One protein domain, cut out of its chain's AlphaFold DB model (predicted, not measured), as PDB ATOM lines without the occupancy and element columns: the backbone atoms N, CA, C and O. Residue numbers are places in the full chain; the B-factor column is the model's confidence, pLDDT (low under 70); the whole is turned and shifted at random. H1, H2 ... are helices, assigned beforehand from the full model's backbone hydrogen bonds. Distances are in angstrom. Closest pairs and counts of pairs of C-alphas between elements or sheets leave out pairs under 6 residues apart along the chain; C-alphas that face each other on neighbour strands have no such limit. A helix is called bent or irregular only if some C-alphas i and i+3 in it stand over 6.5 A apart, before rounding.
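Overview. This is residues 215 to 280 of the 292 residues of the protein "Hypothetical protein" of Palpitomonas bilix (UniProt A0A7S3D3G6). What does the printed part look like? Two long helices, H1 then H2, run side by side in opposite directions as a narrow U, joined at one end by residues 246 to 252, with a gap between. How large is it? Its 66 residues, all helix by class with no named strand, span 52 by 23 by 9 A; it is only just loose, close to extended, with a radius of gyration of the C-alphas of 16.2 A.

Arrangement. How do the helices stand? H1, residues 216 to 245, and H2, residues 253 to 280, are near each other, with 7 pairs of C-alphas within 10 A but no pair within 8 A. And their backbones? O i to N i+4 pairs within hydrogen-bond range are 22 of 26 in H1 and 20 of 24 in H2.

Along the chain. Where is H1? It runs 41.1 A from C-alpha 216 at (10.526, 23.880, -28.986). Where is H2? It runs 41.8 A to C-alpha 280 at (12.386, 29.779, -44.196), with a kink of 25 degrees near residue 273; it is only just irregular, C-alphas 272 and 275 being 6.55 A apart.

Size, cuts and confidence. Is it unbroken? The printed part has no cut, and the link is short. Where is confidence low? pLDDT is under 70 at residues 215, 217, 246, 248 and 265 to 280.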
ATOM      1  N   SER A 215       6.862  20.736 -29.479       61.31
ATOM      2  CA  SER A 215       7.128  22.028 -28.851       61.31
ATOM      3  C   SER A 215       8.638  22.315 -28.914       61.31
ATOM      4  O   SER A 215       9.437  21.373 -28.906       61.31
ATOM      5  N   PRO A 216       9.092  23.579 -28.963       71.31
ATOM      6  CA  PRO A 216      10.526  23.880 -28.986       71.31
ATOM      7  C   PRO A 216      11.307  23.144 -27.883       71.31
ATOM      8  O   PRO A 216      12.451  22.752 -28.088       71.31
ATOM      9  N   VAL A 217      10.653  22.880 -26.746       69.06
ATOM     10  CA  VAL A 217      11.178  22.076 -25.637       69.06
ATOM     11  C   VAL A 217      11.365  20.608 -26.025       69.06
ATOM     12  O   VAL A 217      12.426  20.045 -25.766       69.06
ATOM     13  N   GLU A 218      10.393  19.978 -26.681       72.88
ATOM     14  CA  GLU A 218      10.512  18.601 -27.179       72.88
ATOM     15  C   GLU A 218      11.559  18.481 -28.286       72.88
ATOM     16  O   GLU A 218      12.328  17.521 -28.292       72.88
ATOM     17  N   LEU A 219      11.658  19.468 -29.183       79.25
ATOM     18  CA  LEU A 219      12.692  19.489 -30.218       79.25
ATOM     19  C   LEU A 219      14.090  19.555 -29.591       79.25
ATOM     20  O   LEU A 219      14.969  18.779 -29.961       79.25
ATOM     21  N   VAL A 220      14.285  20.440 -28.610       80.31
ATOM     22  CA  VAL A 220      15.548  20.563 -27.869       80.31
ATOM     23  C   VAL A 220      15.839  19.285 -27.086       80.31
ATOM     24  O   VAL A 220      16.969  18.808 -27.114       80.31
ATOM     25  N   THR A 221      14.836  18.683 -26.448       79.56
ATOM     26  CA  THR A 221      15.001  17.441 -25.675       79.56
ATOM     27  C   THR A 221      15.388  16.273 -26.583       79.56
ATOM     28  O   THR A 221      16.348  15.560 -26.290       79.56
ATOM     29  N   ASN A 222      14.718  16.124 -27.726       78.75
ATOM     30  CA  ASN A 222      15.030  15.106 -28.728       78.75
ATOM     31  C   ASN A 222      16.419  15.329 -29.336       78.75
ATOM     32  O   ASN A 222      17.183  14.378 -29.505       78.75
ATOM     33  N   PHE A 223      16.788  16.583 -29.594       85.00
ATOM     34  CA  PHE A 223      18.109  16.948 -30.091       85.00
ATOM     35  C   PHE A 223      19.216  16.648 -29.070       85.00
ATOM     36  O   PHE A 223      20.232  16.052 -29.424       85.00
ATOM     37  N   PHE A 224      19.007  16.975 -27.793       83.38
ATOM     38  CA  PHE A 224      19.928  16.627 -26.707       83.38
ATOM     39  C   PHE A 224      20.072  15.114 -26.547       83.38
ATOM     40  O   PHE A 224      21.186  14.613 -26.377       83.38
ATOM     41  N   HIS A 225      18.970  14.369 -26.632       84.38
ATOM     42  CA  HIS A 225      19.015  12.913 -26.557       84.38
ATOM     43  C   HIS A 225      19.842  12.332 -27.710       84.38
ATOM     44  O   HIS A 225      20.694  11.469 -27.501       84.38
ATOM     45  N   PHE A 226      19.659  12.863 -28.916       85.06
ATOM     46  CA  PHE A 226      20.365  12.384 -30.095       85.06
ATOM     47  C   PHE A 226      21.853  12.764 -30.108       85.06
ATOM     48  O   PHE A 226      22.691  11.937 -30.457       85.06
ATOM     49  N   LEU A 227      22.205  13.987 -29.698       86.56
ATOM     50  CA  LEU A 227      23.593  14.460 -29.717       86.56
ATOM     51  C   LEU A 227      24.420  14.040 -28.507       86.56
ATOM     52  O   LEU A 227      25.638  13.928 -28.622       86.56
ATOM     53  N   VAL A 228      23.796  13.855 -27.346       88.12
ATOM     54  CA  VAL A 228      24.524  13.612 -26.095       88.12
ATOM     55  C   VAL A 228      24.245  12.213 -25.577       88.12
ATOM     56  O   VAL A 228      25.185  11.457 -25.337       88.12
ATOM     57  N   ALA A 229      22.975  11.823 -25.444       88.44
ATOM     58  CA  ALA A 229      22.653  10.525 -24.858       88.44
ATOM     59  C   ALA A 229      23.098   9.369 -25.765       88.44
ATOM     60  O   ALA A 229      23.783   8.466 -25.285       88.44
ATOM     61  N   ILE A 230      22.790   9.407 -27.067       87.88
ATOM     62  CA  ILE A 230      23.155   8.323 -27.995       87.88
ATOM     63  C   ILE A 230      24.680   8.112 -28.060       87.88
ATOM     64  O   ILE A 230      25.113   6.976 -27.841       87.88
ATOM     65  N   PRO A 231      25.532   9.138 -28.266       86.50
ATOM     66  CA  PRO A 231      26.979   8.934 -28.269       86.50
ATOM     67  C   PRO A 231      27.519   8.423 -26.935       86.50
ATOM     68  O   PRO A 231      28.374   7.540 -26.927       86.50
ATOM     69  N   LEU A 232      26.994   8.899 -25.799       90.25
ATOM     70  CA  LEU A 232      27.397   8.392 -24.485       90.25
ATOM     71  C   LEU A 232      26.988   6.928 -24.277       90.25
ATOM     72  O   LEU A 232      27.769   6.155 -23.718       90.25
ATOM     73  N   TYR A 233      25.813   6.518 -24.762       92.38
ATOM     74  CA  TYR A 233      25.395   5.115 -24.765       92.38
ATOM     75  C   TYR A 233      26.313   4.256 -25.631       92.38
ATOM     76  O   TYR A 233      26.722   3.182 -25.188       92.38
ATOM     77  N   ILE A 234      26.694   4.738 -26.816       86.88
ATOM     78  CA  ILE A 234      27.639   4.047 -27.700       86.88
ATOM     79  C   ILE A 234      29.007   3.922 -27.022       86.88
ATOM     80  O   ILE A 234      29.559   2.829 -26.983       86.88
ATOM     81  N   ILE A 235      29.541   4.989 -26.422       87.19
ATOM     82  CA  ILE A 235      30.827   4.949 -25.707       87.19
ATOM     83  C   ILE A 235      30.760   3.965 -24.536       87.19
ATOM     84  O   ILE A 235      31.634   3.112 -24.395       87.19
ATOM     85  N   LYS A 236      29.703   4.022 -23.718       90.81
ATOM     86  CA  LYS A 236      29.502   3.094 -22.597       90.81
ATOM     87  C   LYS A 236      29.391   1.645 -23.075       90.81
ATOM     88  O   LYS A 236      29.948   0.751 -22.438       90.81
ATOM     89  N   PHE A 237      28.709   1.414 -24.194       89.00
ATOM     90  CA  PHE A 237      28.615   0.105 -24.832       89.00
ATOM     91  C   PHE A 237      29.986  -0.379 -25.317       89.00
ATOM     92  O   PHE A 237      30.391  -1.482 -24.963       89.00
ATOM     93  N   MET A 238      30.745   0.462 -26.024       84.62
ATOM     94  CA  MET A 238      32.101   0.149 -26.486       84.62
ATOM     95  C   MET A 238      33.054  -0.136 -25.320       84.62
ATOM     96  O   MET A 238      33.848  -1.064 -25.402       84.62
ATOM     97  N   LEU A 239      32.949   0.588 -24.200       87.31
ATOM     98  CA  LEU A 239      33.742   0.327 -22.993       87.31
ATOM     99  C   LEU A 239      33.362  -0.998 -22.315       87.31
ATOM    100  O   LEU A 239      34.239  -1.716 -21.830       87.31
ATOM    101  N   LYS A 240      32.069  -1.348 -22.296       88.12
ATOM    102  CA  LYS A 240      31.594  -2.639 -21.775       88.12
ATOM    103  C   LYS A 240      32.058  -3.794 -22.665       88.12
ATOM    104  O   LYS A 240      32.517  -4.809 -22.148       88.12
ATOM    105  N   MET A 241      31.989  -3.610 -23.981       83.56
ATOM    106  CA  MET A 241      32.438  -4.591 -24.967       83.56
ATOM    107  C   MET A 241      33.958  -4.697 -25.019       83.56
ATOM    108  O   MET A 241      34.457  -5.797 -25.178       83.56
ATOM    109  N   GLY A 242      34.714  -3.617 -24.814       81.25
ATOM    110  CA  GLY A 242      36.178  -3.613 -24.889       81.25
ATOM    111  C   GLY A 242      36.849  -4.623 -23.956       81.25
ATOM    112  O   GLY A 242      37.854  -5.218 -24.329       81.25
ATOM    113  N   LYS A 243      36.255  -4.906 -22.790       74.62
ATOM    114  CA  LYS A 243      36.742  -5.976 -21.901       74.62
ATOM    115  C   LYS A 243      36.552  -7.383 -22.477       74.62
ATOM    116  O   LYS A 243      37.372  -8.242 -22.194       74.62
ATOM    117  N   ALA A 244      35.507  -7.607 -23.271       71.94
ATOM    118  CA  ALA A 244      35.241  -8.885 -23.932       71.94
ATOM    119  C   ALA A 244      35.955  -8.996 -25.294       71.94
ATOM    120  O   ALA A 244      36.487 -10.046 -25.638       71.94
ATOM    121  N   VAL A 245      36.022  -7.890 -26.040       71.81
ATOM    122  CA  VAL A 245      36.609  -7.798 -27.383       71.81
ATOM    123  C   VAL A 245      38.128  -7.951 -27.336       71.81
ATOM    124  O   VAL A 245      38.685  -8.596 -28.212       71.81
ATOM    125  N   MET A 246      38.806  -7.448 -26.297       65.81
ATOM    126  CA  MET A 246      40.260  -7.634 -26.137       65.81
ATOM    127  C   MET A 246      40.675  -9.104 -25.956       65.81
ATOM    128  O   MET A 246      41.854  -9.418 -26.081       65.81
ATOM    129  N   THR A 247      39.729 -10.002 -25.669       75.62
ATOM    130  CA  THR A 247      39.984 -11.443 -25.506       75.62
ATOM    131  C   THR A 247      39.452 -12.302 -26.652       75.62
ATOM    132  O   THR A 247      39.635 -13.514 -26.630       75.62
ATOM    133  N   SER A 248      38.786 -11.709 -27.644       62.81
ATOM    134  CA  SER A 248      38.139 -12.445 -28.731       62.81
ATOM    135  C   SER A 248      38.587 -11.911 -30.086       62.81
ATOM    136  O   SER A 248      38.543 -10.699 -30.294       62.81
ATOM    137  N   ASP A 249      38.925 -12.807 -31.017       75.94
ATOM    138  CA  ASP A 249      39.229 -12.521 -32.428       75.94
ATOM    139  C   ASP A 249      37.990 -12.013 -33.195       75.94
ATOM    140  O   ASP A 249      37.544 -12.604 -34.179       75.94
ATOM    141  N   ILE A 250      37.368 -10.929 -32.732       74.75
ATOM    142  CA  ILE A 250      36.253 -10.306 -33.439       74.75
ATOM    143  C   ILE A 250      36.837  -9.534 -34.622       74.75
ATOM    144  O   ILE A 250      37.655  -8.628 -34.431       74.75
ATOM    145  N   PRO A 251      36.418  -9.847 -35.858       72.38
ATOM    146  CA  PRO A 251      37.001  -9.224 -37.024       72.38
ATOM    147  C   PRO A 251      36.583  -7.747 -37.101       72.38
ATOM    148  O   PRO A 251      35.396  -7.411 -37.135       72.38
ATOM    149  N   LEU A 252      37.592  -6.868 -37.204       74.56
ATOM    150  CA  LEU A 252      37.487  -5.423 -37.463       74.56
ATOM    151  C   LEU A 252      36.343  -4.970 -38.403       74.56
ATOM    152  O   LEU A 252      35.752  -3.926 -38.112       74.56
ATOM    153  N   PRO A 253      35.970  -5.681 -39.493       78.94
ATOM    154  CA  PRO A 253      34.847  -5.280 -40.345       78.94
ATOM    155  C   PRO A 253      33.515  -5.065 -39.615       78.94
ATOM    156  O   PRO A 253      32.765  -4.180 -40.020       78.94
ATOM    157  N   PHE A 254      33.219  -5.790 -38.529       76.75
ATOM    158  CA  PHE A 254      31.963  -5.592 -37.789       76.75
ATOM    159  C   PHE A 254      31.926  -4.256 -37.046       76.75
ATOM    160  O   PHE A 254      30.890  -3.590 -37.018       76.75
ATOM    161  N   ILE A 255      33.065  -3.825 -36.502       76.06
ATOM    162  CA  ILE A 255      33.189  -2.529 -35.829       76.06
ATOM    163  C   ILE A 255      33.024  -1.402 -36.858       76.06
ATOM    164  O   ILE A 255      32.277  -0.451 -36.626       76.06
ATOM    165  N   CYS A 256      33.641  -1.539 -38.035       76.94
ATOM    166  CA  CYS A 256      33.517  -0.563 -39.119       76.94
ATOM    167  C   CYS A 256      32.084  -0.457 -39.665       76.94
ATOM    168  O   CYS A 256      31.610   0.654 -39.893       76.94
ATOM    169  N   LEU A 257      31.371  -1.577 -39.831       80.19
ATOM    170  CA  LEU A 257      29.968  -1.587 -40.269       80.19
ATOM    171  C   LEU A 257      29.047  -0.895 -39.260       80.19
ATOM    172  O   LEU A 257      28.172  -0.124 -39.650       80.19
ATOM    173  N   PHE A 258      29.274  -1.117 -37.964       80.12
ATOM    174  CA  PHE A 258      28.491  -0.482 -36.907       80.12
ATOM    175  C   PHE A 258      28.698   1.041 -36.873       80.12
ATOM    176  O   PHE A 258      27.732   1.805 -36.786       80.12
ATOM    177  N   LEU A 259      29.949   1.494 -37.008       79.56
ATOM    178  CA  LEU A 259      30.279   2.920 -37.086       79.56
ATOM    179  C   LEU A 259      29.731   3.567 -38.366       79.56
ATOM    180  O   LEU A 259      29.150   4.649 -38.298       79.56
ATOM    181  N   ALA A 260      29.842   2.891 -39.512       76.31
ATOM    182  CA  ALA A 260      29.307   3.377 -40.782       76.31
ATOM    183  C   ALA A 260      27.778   3.523 -40.739       76.31
ATOM    184  O   ALA A 260      27.253   4.546 -41.175       76.31
ATOM    185  N   ASN A 261      27.066   2.554 -40.156       77.06
ATOM    186  CA  ASN A 261      25.609   2.602 -40.034       77.06
ATOM    187  C   ASN A 261      25.137   3.689 -39.048       77.06
ATOM    188  O   ASN A 261      24.129   4.362 -39.274       77.06
ATOM    189  N   SER A 262      25.902   3.911 -37.975       73.12
ATOM    190  CA  SER A 262      25.653   5.005 -37.027       73.12
ATOM    191  C   SER A 262      25.841   6.371 -37.697       73.12
ATOM    192  O   SER A 262      25.010   7.262 -37.539       73.12
ATOM    193  N   TYR A 263      26.886   6.522 -38.515       76.19
ATOM    194  CA  TYR A 263      27.158   7.752 -39.259       76.19
ATOM    195  C   TYR A 263      26.109   8.032 -40.351       76.19
ATOM    196  O   TYR A 263      25.689   9.175 -40.539       76.19
ATOM    197  N   PHE A 264      25.631   6.992 -41.043       73.44
ATOM    198  CA  PHE A 264      24.601   7.127 -42.079       73.44
ATOM    199  C   PHE A 264      23.252   7.591 -41.510       73.44
ATOM    200  O   PHE A 264      22.552   8.389 -42.141       73.44
ATOM    201  N   ASN A 265      22.911   7.160 -40.290       67.88
ATOM    202  CA  ASN A 265      21.730   7.657 -39.586       67.88
ATOM    203  C   ASN A 265      21.843   9.157 -39.288       67.88
ATOM    204  O   ASN A 265      20.927   9.908 -39.591       67.88
ATOM    205  N   VAL A 266      22.987   9.650 -38.807       67.88
ATOM    206  CA  VAL A 266      23.156  11.095 -38.549       67.88
ATOM    207  C   VAL A 266      22.952  11.928 -39.824       67.88
ATOM    208  O   VAL A 266      22.268  12.950 -39.801       67.88
ATOM    209  N   LYS A 267      23.487  11.470 -40.961       61.62
ATOM    210  CA  LYS A 267      23.391  12.195 -42.238       61.62
ATOM    211  C   LYS A 267      21.979  12.198 -42.832       61.62
ATOM    212  O   LYS A 267      21.578  13.176 -43.461       61.62
ATOM    213  N   THR A 268      21.219  11.123 -42.633       61.44
ATOM    214  CA  THR A 268      19.814  11.074 -43.060       61.44
ATOM    215  C   THR A 268      18.948  12.004 -42.214       61.44
ATOM    216  O   THR A 268      18.130  12.721 -42.781       61.44
ATOM    217  N   TYR A 269      19.193  12.107 -40.904       59.25
ATOM    218  CA  TYR A 269      18.523  13.094 -40.048       59.25
ATOM    219  C   TYR A 269      18.807  14.542 -40.470       59.25
ATOM    220  O   TYR A 269      17.881  15.351 -40.520       59.25
ATOM    221  N   ASP A 270      20.047  14.863 -40.846       55.47
ATOM    222  CA  ASP A 270      20.396  16.203 -41.338       55.47
ATOM    223  C   ASP A 270      19.608  16.551 -42.618       55.47
ATOM    224  O   ASP A 270      19.043  17.637 -42.737       55.47
ATOM    225  N   MET A 271      19.420  15.583 -43.526       53.53
ATOM    226  CA  MET A 271      18.557  15.745 -44.706       53.53
ATOM    227  C   MET A 271      17.075  15.974 -44.382       53.53
ATOM    228  O   MET A 271      16.395  16.622 -45.176       53.53
ATOM    229  N   PHE A 272      16.557  15.475 -43.259       52.72
ATOM    230  CA  PHE A 272      15.167  15.722 -42.857       52.72
ATOM    231  C   PHE A 272      14.981  17.080 -42.178       52.72
ATOM    232  O   PHE A 272      13.912  17.671 -42.295       52.72
ATOM    233  N   VAL A 273      16.012  17.621 -41.524       54.88
ATOM    234  CA  VAL A 273      15.949  18.923 -40.836       54.88
ATOM    235  C   VAL A 273      16.281  20.091 -41.782       54.88
ATOM    236  O   VAL A 273      15.686  21.167 -41.688       54.88
ATOM    237  N   HIS A 274      17.171  19.889 -42.757       42.16
ATOM    238  CA  HIS A 274      17.612  20.928 -43.692       42.16
ATOM    239  C   HIS A 274      16.531  21.544 -44.622       42.16
ATOM    240  O   HIS A 274      16.606  22.758 -44.866       42.16
ATOM    241  N   PRO A 275      15.506  20.823 -45.137       46.09
ATOM    242  CA  PRO A 275      14.466  21.440 -45.970       46.09
ATOM    243  C   PRO A 275      13.610  22.460 -45.203       46.09
ATOM    244  O   PRO A 275      13.100  23.404 -45.809       46.09
ATOM    245  N   TYR A 276      13.523  22.354 -43.874       45.94
ATOM    246  CA  TYR A 276      12.818  23.328 -43.033       45.94
ATOM    247  C   TYR A 276      13.601  24.643 -42.862       45.94
ATOM    248  O   TYR A 276      13.005  25.721 -42.774       45.94
ATOM    249  N   ARG A 277      14.941  24.593 -42.907       46.12
ATOM    250  CA  ARG A 277      15.801  25.793 -42.881       46.12
ATOM    251  C   ARG A 277      15.792  26.563 -44.201       46.12
ATOM    252  O   ARG A 277      15.747  27.792 -44.183       46.12
ATOM    253  N   LEU A 278      15.812  25.858 -45.335       42.00
ATOM    254  CA  LEU A 278      15.893  26.489 -46.660       42.00
ATOM    255  C   LEU A 278      14.569  27.128 -47.099       42.00
ATOM    256  O   LEU A 278      14.574  28.185 -47.725       42.00
ATOM    257  N   ARG A 279      13.420  26.560 -46.708       42.16
ATOM    258  CA  ARG A 279      12.113  27.167 -47.013       42.16
ATOM    259  C   ARG A 279      11.872  28.467 -46.235       42.16
ATOM    260  O   ARG A 279      11.255  29.385 -46.763       42.16
ATOM    261  N   SER A 280      12.435  28.568 -45.030       45.47
ATOM    262  CA  SER A 280      12.386  29.779 -44.196       45.47
ATOM    263  C   SER A 280      13.265  30.916 -44.734       45.47
ATOM    264  O   SER A 280      12.976  32.081 -44.490       45.47
TER     265      SER A 280